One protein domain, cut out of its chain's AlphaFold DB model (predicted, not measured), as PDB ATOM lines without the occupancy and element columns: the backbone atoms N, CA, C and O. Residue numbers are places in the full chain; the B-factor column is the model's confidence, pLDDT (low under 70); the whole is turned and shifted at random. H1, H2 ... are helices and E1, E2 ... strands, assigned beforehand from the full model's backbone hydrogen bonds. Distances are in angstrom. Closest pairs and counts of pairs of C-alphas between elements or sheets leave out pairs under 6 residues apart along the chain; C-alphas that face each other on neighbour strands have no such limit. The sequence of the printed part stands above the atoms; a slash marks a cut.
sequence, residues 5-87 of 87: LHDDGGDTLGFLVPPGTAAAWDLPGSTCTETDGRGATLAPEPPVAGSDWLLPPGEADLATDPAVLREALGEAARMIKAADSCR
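AT A GLANCE: This is residues 5 to 87 of the 87 residues of an uncharacterized protein of Streptomyces luteogriseus (UniProt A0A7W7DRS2). A small antiparallel sheet, E2 E1 E3, sits in a body mostly of loops; one long helix, H2, makes the long axis, residues 78 to 87 sticking out. The printed part has 83 residues, in order E1, E2, H1, E3, H2; the class is mixed, with under half of the residues in named elements. It is only just loose, close to compact: radius of gyration of the C-alphas 14.3 A, spans 45 by 28 by 21 A.

IN THESE COORDINATES: Find C-alpha 5 at (-103.984, 70.703, 16.899), where E1, residues 5 to 7, begins. E2 is residues 13 to 15, E3 51 to 55, H1 21 to 24. H2, residues 66 to 85, runs 28.6 A to C-alpha 85 at (-115.829, 57.705, -7.007).

HOW THE PARTS SIT: Look for N 5 and O 14, 2.8 A apart, in the hairpin E1 and E2, and N 6 and O 52, 2.9 A apart, between E1 and E3, both within hydrogen-bond range. E2, H1, E3 form a split strand-helix-strand unit, E1 between its strands, with a right-handed crossover. H1 and H2 are close but not clearly touching, their closest C-alphas, Thr 21 and Pro 66, 6.9 A apart; neither is on the sheet. In H2 every O i to N i+4 pair is within hydrogen-bond range; H1 is too short for one.

THE WHOLE: The printed part has no cut. The H1 to E3 link, residues 25 to 50, is long. Find pLDDT under 70 at residues 37 to 44, 59 and 87.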
ATOM      1  N   LEU A   5    -102.810  69.913  16.563       91.56
ATOM      2  CA  LEU A   5    -103.984  70.703  16.899       91.56
ATOM      3  C   LEU A   5    -105.208  70.128  16.196       91.56
ATOM      4  O   LEU A   5    -105.100  69.631  15.073       91.56
ATOM      5  N   HIS A   6    -106.367  70.277  16.814       94.06
ATOM      6  CA  HIS A   6    -107.644  70.232  16.119       94.06
ATOM      7  C   HIS A   6    -108.396  71.536  16.382       94.06
ATOM      8  O   HIS A   6    -108.197  72.155  17.427       94.06
ATOM      9  N   ASP A   7    -109.220  71.978  15.438       91.44
ATOM     10  CA  ASP A   7    -110.143  73.087  15.694       91.44
ATOM     11  C   ASP A   7    -111.361  72.631  16.521       91.44
ATOM     12  O   ASP A   7    -111.599  71.433  16.713       91.44
ATOM     13  N   ASP A   8    -112.144  73.591  17.012       87.69
ATOM     14  CA  ASP A   8    -113.390  73.325  17.748       87.69
ATOM     15  C   ASP A   8    -114.452  72.602  16.889       87.69
ATOM     16  O   ASP A   8    -115.356  71.953  17.422       87.69
ATOM     17  N   GLY A   9    -114.370  72.732  15.558       87.12
ATOM     18  CA  GLY A   9    -115.251  72.060  14.597       87.12
ATOM     19  C   GLY A   9    -114.945  70.570  14.435       87.12
ATOM     20  O   GLY A   9    -115.822  69.791  14.052       87.12
ATOM     21  N   GLY A  10    -113.722  70.163  14.778       83.25
ATOM     22  CA  GLY A  10    -113.197  68.812  14.627       83.25
ATOM     23  C   GLY A  10    -112.947  68.407  13.172       83.25
ATOM     24  O   GLY A  10    -112.694  67.228  12.916       83.25
ATOM     25  N   ASP A  11    -113.040  69.333  12.219       88.19
ATOM     26  CA  ASP A  11    -112.900  69.070  10.787       88.19
ATOM     27  C   ASP A  11    -111.525  69.461  10.233       88.19
ATOM     28  O   ASP A  11    -111.135  68.957   9.174       88.19
ATOM     29  N   THR A  12    -110.739  70.248  10.976       90.06
ATOM     30  CA  THR A  12    -109.353  70.575  10.609       90.06
ATOM     31  C   THR A  12    -108.344  70.054  11.627       90.06
ATOM     32  O   THR A  12    -108.473  70.263  12.833       90.06
ATOM     33  N   LEU A  13    -107.271  69.435  11.123       93.00
ATOM     34  CA  LEU A  13    -106.084  69.079  11.900       93.00
ATOM     35  C   LEU A  13    -104.901  69.975  11.519       93.00
ATOM     36  O   LEU A  13    -104.589  70.139  10.338       93.00
ATOM     37  N   GLY A  14    -104.210  70.511  12.522       92.75
ATOM     38  CA  GLY A  14    -102.984  71.292  12.366       92.75
ATOM     39  C   GLY A  14    -101.772  70.519  12.872       92.75
ATOM     40  O   GLY A  14    -101.774  70.039  13.997       92.75
ATOM     41  N   PHE A  15    -100.709  70.422  12.076       93.44
ATOM     42  CA  PHE A  15     -99.468  69.756  12.483       93.44
ATOM     43  C   PHE A  15     -98.378  70.791  12.698       93.44
ATOM     44  O   PHE A  15     -98.108  71.606  11.812       93.44
ATOM     45  N   LEU A  16     -97.704  70.732  13.844       91.19
ATOM     46  CA  LEU A  16     -96.515  71.546  14.035       91.19
ATOM     47  C   LEU A  16     -95.361  70.964  13.212       91.19
ATOM     48  O   LEU A  16     -95.041  69.781  13.327       91.19
ATOM     49  N   VAL A  17     -94.730  71.803  12.395       92.69
ATOM     50  CA  VAL A  17     -93.630  71.443  11.489       92.69
ATOM     51  C   VAL A  17     -92.387  72.292  11.780       92.69
ATOM     52  O   VAL A  17     -92.507  73.360  12.386       92.69
ATOM     53  N   PRO A  18     -91.185  71.855  11.360       91.38
ATOM     54  CA  PRO A  18     -89.968  72.636  11.535       91.38
ATOM     55  C   PRO A  18     -90.065  74.036  10.904       91.38
ATOM     56  O   PRO A  18     -90.732  74.208   9.874       91.38
ATOM     57  N   PRO A  19     -89.367  75.041  11.466       89.31
ATOM     58  CA  PRO A  19     -89.322  76.384  10.896       89.31
ATOM     59  C   PRO A  19     -88.798  76.363   9.453       89.31
ATOM     60  O   PRO A  19     -87.975  75.525   9.085       89.31
ATOM     61  N   GLY A  20     -89.292  77.284   8.624       90.44
ATOM     62  CA  GLY A  20     -88.964  77.353   7.196       90.44
ATOM     63  C   GLY A  20     -89.757  76.387   6.307       90.44
ATOM     64  O   GLY A  20     -89.703  76.520   5.087       90.44
ATOM     65  N   THR A  21     -90.550  75.468   6.876       93.19
ATOM     66  CA  THR A  21     -91.408  74.562   6.086       93.19
ATOM     67  C   THR A  21     -92.402  75.330   5.211       93.19
ATOM     68  O   THR A  21     -92.588  74.972   4.048       93.19
ATOM     69  N   ALA A  22     -92.994  76.403   5.746       93.00
ATOM     70  CA  ALA A  22     -93.998  77.209   5.054       93.00
ATOM     71  C   ALA A  22     -93.482  77.799   3.729       93.00
ATOM     72  O   ALA A  22     -94.223  77.846   2.751       93.00
ATOM     73  N   ALA A  23     -92.196  78.158   3.654       92.56
ATOM     74  CA  ALA A  23     -91.590  78.747   2.458       92.56
ATOM     75  C   ALA A  23     -91.570  77.802   1.240       92.56
ATOM     76  O   ALA A  23     -91.484  78.263   0.104       92.56
ATOM     77  N   ALA A  24     -91.642  76.487   1.470       92.06
ATOM     78  CA  ALA A  24     -91.641  75.454   0.433       92.06
ATOM     79  C   ALA A  24     -92.869  74.535   0.546       92.06
ATOM     80  O   ALA A  24     -92.811  73.344   0.212       92.06
ATOM     81  N   TRP A  25     -93.974  75.048   1.091       94.19
ATOM     82  CA  TRP A  25     -95.209  74.286   1.181       94.19
ATOM     83  C   TRP A  25     -96.036  74.439  -0.093       94.19
ATOM     84  O   TRP A  25     -96.619  75.485  -0.350       94.19
ATOM     85  N   ASP A  26     -96.088  73.365  -0.874       92.25
ATOM     86  CA  ASP A  26     -96.876  73.272  -2.100       92.25
ATOM     87  C   ASP A  26     -97.626  71.936  -2.105       92.25
ATOM     88  O   ASP A  26     -97.153  70.926  -2.627       92.25
ATOM     89  N   LEU A  27     -98.762  71.896  -1.403       92.31
ATOM     90  CA  LEU A  27     -99.631  70.725  -1.352       92.31
ATOM     91  C   LEU A  27    -101.109  71.155  -1.425       92.31
ATOM     92  O   LEU A  27    -101.608  71.781  -0.483       92.31
ATOM     93  N   PRO A  28    -101.834  70.815  -2.508       89.38
ATOM     94  CA  PRO A  28    -103.229  71.208  -2.692       89.38
ATOM     95  C   PRO A  28    -104.146  70.749  -1.556       89.38
ATOM     96  O   PRO A  28    -104.021  69.631  -1.062       89.38
ATOM     97  N   GLY A  29    -105.100  71.603  -1.174       88.88
ATOM     98  CA  GLY A  29    -106.049  71.305  -0.093       88.88
ATOM     99  C   GLY A  29    -105.454  71.414   1.313       88.88
ATOM    100  O   GLY A  29    -106.117  71.056   2.279       88.88
ATOM    101  N   SER A  30    -104.227  71.921   1.440       92.38
ATOM    102  CA  SER A  30    -103.587  72.190   2.724       92.38
ATOM    103  C   SER A  30    -102.958  73.578   2.734       92.38
ATOM    104  O   SER A  30    -102.679  74.164   1.687       92.38
ATOM    105  N   THR A  31    -102.728  74.107   3.929       92.94
ATOM    106  CA  THR A  31    -102.027  75.375   4.130       92.94
ATOM    107  C   THR A  31    -100.915  75.174   5.152       92.94
ATOM    108  O   THR A  31    -101.008  74.308   6.020       92.94
ATOM    109  N   CYS A  32     -99.840  75.951   5.031       93.19
ATOM    110  CA  CYS A  32     -98.775  75.990   6.023       93.19
ATOM    111  C   CYS A  32     -98.485  77.449   6.356       93.19
ATOM    112  O   CYS A  32     -98.100  78.226   5.482       93.19
ATOM    113  N   THR A  33     -98.703  77.810   7.615       89.44
ATOM    114  CA  THR A  33     -98.527  79.175   8.108       89.44
ATOM    115  C   THR A  33     -97.217  79.258   8.872       89.44
ATOM    116  O   THR A  33     -96.945  78.436   9.750       89.44
ATOM    117  N   GLU A  34     -96.393  80.250   8.540       86.56
ATOM    118  CA  GLU A  34     -95.193  80.537   9.318       86.56
ATOM    119  C   GLU A  34     -95.590  81.120  10.679       86.56
ATOM    120  O   GLU A  34     -96.456  81.988  10.771       86.56
ATOM    121  N   THR A  35     -94.974  80.618  11.746       76.44
ATOM    122  CA  THR A  35     -95.103  81.208  13.085       76.44
ATOM    123  C   THR A  35     -94.002  82.245  13.278       76.44
ATOM    124  O   THR A  35     -92.956  82.141  12.642       76.44
ATOM    125  N   ASP A  36     -94.185  83.212  14.183       70.38
ATOM    126  CA  ASP A  36     -93.289  84.372  14.378       70.38
ATOM    127  C   ASP A  36     -91.842  84.046  14.832       70.38
ATOM    128  O   ASP A  36     -91.118  84.916  15.323       70.38
ATOM    129  N   GLY A  37     -91.389  82.794  14.729       56.62
ATOM    130  CA  GLY A  37     -89.979  82.413  14.836       56.62
ATOM    131  C   GLY A  37     -89.364  82.567  16.226       56.62
ATOM    132  O   GLY A  37     -88.187  82.270  16.410       56.62
ATOM    133  N   ARG A  38     -90.134  82.985  17.237       59.97
ATOM    134  CA  ARG A  38     -89.638  83.205  18.608       59.97
ATOM    135  C   ARG A  38     -89.462  81.931  19.433       59.97
ATOM    136  O   ARG A  38     -89.180  82.032  20.620       59.97
ATOM    137  N   GLY A  39     -89.594  80.759  18.807       56.84
ATOM    138  CA  GLY A  39     -89.789  79.501  19.517       56.84
ATOM    139  C   GLY A  39     -91.112  79.605  20.254       56.84
ATOM    140  O   GLY A  39     -91.149  80.090  21.380       56.84
ATOM    141  N   ALA A  40     -92.213  79.254  19.586       58.84
ATOM    142  CA  ALA A  40     -93.510  79.259  20.243       58.84
ATOM    143  C   ALA A  40     -93.372  78.427  21.520       58.84
ATOM    144  O   ALA A  40     -93.026  77.246  21.455       58.84
ATOM    145  N   THR A  41     -93.560  79.050  22.684       64.31
ATOM    146  CA  THR A  41     -93.696  78.292  23.919       64.31
ATOM    147  C   THR A  41     -94.997  77.539  23.756       64.31
ATOM    148  O   THR A  41     -96.071  78.121  23.880       64.31
ATOM    149  N   LEU A  42     -94.892  76.265  23.392       69.19
ATOM    150  CA  LEU A  42     -96.025  75.361  23.330       69.19
ATOM    151  C   LEU A  42     -96.387  75.061  24.791       69.19
ATOM    152  O   LEU A  42     -95.956  74.075  25.382       69.19
ATOM    153  N   ALA A  43     -97.048  76.032  25.419       66.69
ATOM    154  CA  ALA A  43     -97.688  75.891  26.710       66.69
ATOM    155  C   ALA A  43     -98.775  74.801  26.592       66.69
ATOM    156  O   ALA A  43     -99.153  74.430  25.476       66.69
ATOM    157  N   PRO A  44     -99.310  74.273  27.706       68.19
ATOM    158  CA  PRO A  44    -100.433  73.337  27.629       68.19
ATOM    159  C   PRO A  44    -101.641  73.919  26.874       68.19
ATOM    160  O   PRO A  44    -102.477  73.154  26.416       68.19
ATOM    161  N   GLU A  45    -101.719  75.240  26.703       76.62
ATOM    162  CA  GLU A  45    -102.696  75.902  25.842       76.62
ATOM    163  C   GLU A  45    -102.140  76.096  24.420       76.62
ATOM    164  O   GLU A  45    -100.998  76.544  24.248       76.62
ATOM    165  N   PRO A  46    -102.920  75.762  23.384       79.38
ATOM    166  CA  PRO A  46    -102.493  75.907  22.005       79.38
ATOM    167  C   PRO A  46    -102.414  77.376  21.569       79.38
ATOM    168  O   PRO A  46    -103.195  78.216  22.014       79.38
ATOM    169  N   PRO A  47    -101.482  77.717  20.661       77.44
ATOM    170  CA  PRO A  47    -101.232  79.103  20.266       77.44
ATOM    171  C   PRO A  47    -102.296  79.676  19.314       77.44
ATOM    172  O   PRO A  47    -102.231  80.856  18.970       77.44
ATOM    173  N   VAL A  48    -103.241  78.854  18.853       81.00
ATOM    174  CA  VAL A  48    -104.285  79.232  17.895       81.00
ATOM    175  C   VAL A  48    -105.630  79.272  18.622       81.00
ATOM    176  O   VAL A  48    -106.030  78.305  19.263       81.00
ATOM    177  N   ALA A  49    -106.331  80.403  18.540       84.25
ATOM    178  CA  ALA A  49    -107.648  80.553  19.154       84.25
ATOM    179  C   ALA A  49    -108.677  79.613  18.498       84.25
ATOM    180  O   ALA A  49    -108.707  79.512  17.272       84.25
ATOM    181  N   GLY A  50    -109.532  78.980  19.308       87.19
ATOM    182  CA  GLY A  50    -110.529  78.006  18.833       87.19
ATOM    183  C   GLY A  50    -109.916  76.678  18.377       87.19
ATOM    184  O   GLY A  50    -110.394  76.062  17.426       87.19
ATOM    185  N   SER A  51    -108.791  76.303  18.991       89.81
ATOM    186  CA  SER A  51    -108.152  75.008  18.795       89.81
ATOM    187  C   SER A  51    -107.775  74.394  20.135       89.81
ATOM    188  O   SER A  51    -107.565  75.120  21.106       89.81
ATOM    189  N   ASP A  52    -107.635  73.073  20.137       91.31
ATOM    190  CA  ASP A  52    -107.193  72.251  21.258       91.31
ATOM    191  C   ASP A  52    -106.072  71.301  20.802       91.31
ATOM    192  O   ASP A  52    -105.925  70.974  19.617       91.31
ATOM    193  N   TRP A  53    -105.244  70.845  21.744       90.88
ATOM    194  CA  TRP A  53    -104.230  69.834  21.449       90.88
ATOM    195  C   TRP A  53    -104.873  68.452  21.302       90.88
ATOM    196  O   TRP A  53    -105.348  67.877  22.277       90.88
ATOM    197  N   LEU A  54    -104.784  67.864  20.107       91.31
ATOM    198  CA  LEU A  54    -105.003  66.428  19.919       91.31
ATOM    199  C   LEU A  54    -103.800  65.622  20.431       91.31
ATOM    200  O   LEU A  54    -103.955  64.565  21.037       91.31
ATOM    201  N   LEU A  55    -102.595  66.130  20.161       90.69
ATOM    202  CA  LEU A  55    -101.337  65.585  20.655       90.69
ATOM    203  C   LEU A  55    -100.505  66.746  21.216       90.69
ATOM    204  O   LEU A  55    -100.006  67.555  20.425       90.69
ATOM    205  N   PRO A  56    -100.383  66.869  22.549       87.69
ATOM    206  CA  PRO A  56     -99.744  68.021  23.160       87.69
ATOM    207  C   PRO A  56     -98.213  67.999  23.007       87.69
ATOM    208  O   PRO A  56     -97.592  66.938  22.865       87.69
ATOM    209  N   PRO A  57     -97.571  69.176  23.076       82.12
ATOM    210  CA  PRO A  57     -96.122  69.285  23.225       82.12
ATOM    211  C   PRO A  57     -95.643  68.569  24.500       82.12
ATOM    212  O   PRO A  57     -96.172  68.792  25.586       82.12
ATOM    213  N   GLY A  58     -94.610  67.728  24.389       77.75
ATOM    214  CA  GLY A  58     -93.959  67.066  25.530       77.75
ATOM    215  C   GLY A  58     -94.001  65.537  25.492       77.75
ATOM    216  O   GLY A  58     -92.999  64.906  25.816       77.75
ATOM    217  N   GLU A  59     -95.105  64.936  25.043       66.62
ATOM    218  CA  GLU A  59     -95.203  63.478  24.827       66.62
ATOM    219  C   GLU A  59     -94.793  63.066  23.397       66.62
ATOM    220  O   GLU A  59     -94.573  61.888  23.115       66.62
ATOM    221  N   ALA A  60     -94.674  64.047  22.501       71.31
ATOM    222  CA  ALA A  60     -94.403  63.899  21.075       71.31
ATOM    223  C   ALA A  60     -93.019  64.452  20.681       71.31
ATOM    224  O   ALA A  60     -92.388  65.188  21.444       71.31
ATOM    225  N   ASP A  61     -92.565  64.143  19.458       80.44
ATOM    226  CA  ASP A  61     -91.375  64.787  18.878       80.44
ATOM    227  C   ASP A  61     -91.583  66.307  18.797       80.44
ATOM    228  O   ASP A  61     -92.710  66.773  18.738       80.44
ATOM    229  N   LEU A  62     -90.523  67.114  18.727       83.38
ATOM    230  CA  LEU A  62     -90.669  68.582  18.703       83.38
ATOM    231  C   LEU A  62     -91.436  69.118  17.481       83.38
ATOM    232  O   LEU A  62     -92.008  70.204  17.542       83.38
ATOM    233  N   ALA A  63     -91.431  68.381  16.371       88.94
ATOM    234  CA  ALA A  63     -92.155  68.722  15.154       88.94
ATOM    235  C   ALA A  63     -92.386  67.474  14.291       88.94
ATOM    236  O   ALA A  63     -91.641  66.496  14.362       88.94
ATOM    237  N   THR A  64     -93.413  67.521  13.451       93.25
ATOM    238  CA  THR A  64     -93.698  66.500  12.441       93.25
ATOM    239  C   THR A  64     -92.817  66.723  11.215       93.25
ATOM    240  O   THR A  64     -92.731  67.839  10.705       93.25
ATOM    241  N   ASP A  65     -92.173  65.661  10.722       93.81
ATOM    242  CA  ASP A  65     -91.382  65.715   9.489       93.81
ATOM    243  C   ASP A  65     -92.276  66.141   8.305       93.81
ATOM    244  O   ASP A  65     -93.281  65.479   8.017       93.81
ATOM    245  N   PRO A  66     -91.936  67.233   7.595       94.50
ATOM    246  CA  PRO A  66     -92.788  67.767   6.546       94.50
ATOM    247  C   PRO A  66     -92.822  66.886   5.288       94.50
ATOM    248  O   PRO A  66     -93.761  66.996   4.504       94.50
ATOM    249  N   ALA A  67     -91.831  66.026   5.039       94.62
ATOM    250  CA  ALA A  67     -91.886  65.059   3.941       94.62
ATOM    251  C   ALA A  67     -92.885  63.937   4.258       94.62
ATOM    252  O   ALA A  67     -93.755  63.640   3.441       94.62
ATOM    253  N   VAL A  68     -92.824  63.393   5.478       95.31
ATOM    254  CA  VAL A  68     -93.778  62.378   5.958       95.31
ATOM    255  C   VAL A  68     -95.204  62.930   5.969       95.31
ATOM    256  O   VAL A  68     -96.130  62.253   5.528       95.31
ATOM    257  N   LEU A  69     -95.383  64.177   6.417       95.19
ATOM    258  CA  LEU A  69     -96.690  64.833   6.428       95.19
ATOM    259  C   LEU A  69     -97.281  64.974   5.017       95.19
ATOM    260  O   LEU A  69     -98.457  64.674   4.819       95.19
ATOM    261  N   ARG A  70     -96.481  65.394   4.026       95.56
ATOM    262  CA  ARG A  70     -96.944  65.520   2.630       95.56
ATOM    263  C   ARG A  70     -97.368  64.178   2.042       95.56
ATOM    264  O   ARG A  70     -98.413  64.113   1.401       95.56
ATOM    265  N   GLU A  71     -96.592  63.124   2.279       96.19
ATOM    266  CA  GLU A  71     -96.944  61.768   1.841       96.19
ATOM    267  C   GLU A  71     -98.269  61.309   2.457       96.19
ATOM    268  O   GLU A  71     -99.166  60.867   1.737       96.19
ATOM    269  N   ALA A  72     -98.434  61.486   3.772       95.75
ATOM    270  CA  ALA A  72     -99.651  61.093   4.478       95.75
ATOM    271  C   ALA A  72    -100.893  61.852   3.979       95.75
ATOM    272  O   ALA A  72    -101.928  61.240   3.715       95.75
ATOM    273  N   LEU A  73    -100.791  63.172   3.803       95.19
ATOM    274  CA  LEU A  73    -101.880  63.997   3.272       95.19
ATOM    275  C   LEU A  73    -102.195  63.658   1.807       95.19
ATOM    276  O   LEU A  73    -103.362  63.583   1.425       95.19
ATOM    277  N   GLY A  74    -101.168  63.408   0.991       94.88
ATOM    278  CA  GLY A  74    -101.337  62.963  -0.390       94.88
ATOM    279  C   GLY A  74    -102.047  61.610  -0.484       94.88
ATOM    280  O   GLY A  74    -102.918  61.430  -1.338       94.88
ATOM    281  N   GLU A  75    -101.724  60.676   0.410       96.50
ATOM    282  CA  GLU A  75    -102.413  59.388   0.509       96.50
ATOM    283  C   GLU A  75    -103.863  59.554   0.974       96.50
ATOM    284  O   GLU A  75    -104.773  59.013   0.346       96.50
ATOM    285  N   ALA A  76    -104.106  60.368   2.003       94.56
ATOM    286  CA  ALA A  76    -105.456  60.671   2.468       94.56
ATOM    287  C   ALA A  76    -106.333  61.244   1.342       94.56
ATOM    288  O   ALA A  76    -107.443  60.759   1.114       94.56
ATOM    289  N   ALA A  77    -105.818  62.204   0.570       93.12
ATOM    290  CA  ALA A  77    -106.533  62.778  -0.568       93.12
ATOM    291  C   ALA A  77    -106.868  61.728  -1.645       93.12
ATOM    292  O   ALA A  77    -107.970  61.736  -2.201       93.12
ATOM    293  N   ARG A  78    -105.945  60.797  -1.929       94.12
ATOM    294  CA  ARG A  78    -106.200  59.680  -2.855       94.12
ATOM    295  C   ARG A  78    -107.299  58.755  -2.339       94.12
ATOM    296  O   ARG A  78    -108.179  58.392  -3.119       94.12
ATOM    297  N   MET A  79    -107.279  58.412  -1.050       95.56
ATOM    298  CA  MET A  79    -108.300  57.562  -0.429       95.56
ATOM    299  C   MET A  79    -109.686  58.210  -0.463       95.56
ATOM    300  O   MET A  79    -110.652  57.555  -0.853       95.56
ATOM    301  N   ILE A  80    -109.784  59.500  -0.130       91.94
ATOM    302  CA  ILE A  80    -111.046  60.256  -0.187       91.94
ATOM    303  C   ILE A  80    -111.586  60.277  -1.620       91.94
ATOM    304  O   ILE A  80    -112.736  59.916  -1.855       91.94
ATOM    305  N   LYS A  81    -110.736  60.598  -2.605       93.12
ATOM    306  CA  LYS A  81    -111.127  60.606  -4.023       93.12
ATOM    307  C   LYS A  81    -111.618  59.237  -4.503       93.12
ATOM    308  O   LYS A  81    -112.575  59.165  -5.271       93.12
ATOM    309  N   ALA A  82    -110.959  58.159  -4.077       95.81
ATOM    310  CA  ALA A  82    -111.385  56.802  -4.401       95.81
ATOM    311  C   ALA A  82    -112.758  56.488  -3.784       95.81
ATOM    312  O   ALA A  82    -113.631  55.978  -4.486       95.81
ATOM    313  N   ALA A  83    -112.981  56.852  -2.517       94.81
ATOM    314  CA  ALA A  83    -114.262  56.667  -1.840       94.81
ATOM    315  C   ALA A  83    -115.404  57.446  -2.521       94.81
ATOM    316  O   ALA A  83    -116.467  56.875  -2.758       94.81
ATOM    317  N   ASP A  84    -115.166  58.700  -2.916       94.25
ATOM    318  CA  ASP A  84    -116.154  59.529  -3.619       94.25
ATOM    319  C   ASP A  84    -116.530  58.967  -4.998       94.25
ATOM    320  O   ASP A  84    -117.672  59.107  -5.435       94.25
ATOM    321  N   SER A  85    -115.591  58.308  -5.686       90.44
ATOM    322  CA  SER A  85    -115.829  57.705  -7.007       90.44
ATOM    323  C   SER A  85    -116.639  56.404  -6.978       90.44
ATOM    324  O   SER A  85    -117.118  55.961  -8.019       90.44
ATOM    325  N   CYS A  86    -116.800  55.795  -5.801       88.00
ATOM    326  CA  CYS A  86    -117.587  54.578  -5.603       88.00
ATOM    327  C   CYS A  86    -119.079  54.853  -5.327       88.00
ATOM    328  O   CYS A  86    -119.815  53.902  -5.056       88.00
ATOM    329  N   ARG A  87    -119.512  56.121  -5.344       64.56
ATOM    330  CA  ARG A  87    -120.893  56.535  -5.055       64.56
ATOM    331  C   ARG A  87    -121.758  56.669  -6.304       64.56
ATOM    332  O   ARG A  87    -121.243  57.129  -7.345       64.56
TER     333      ARG A  87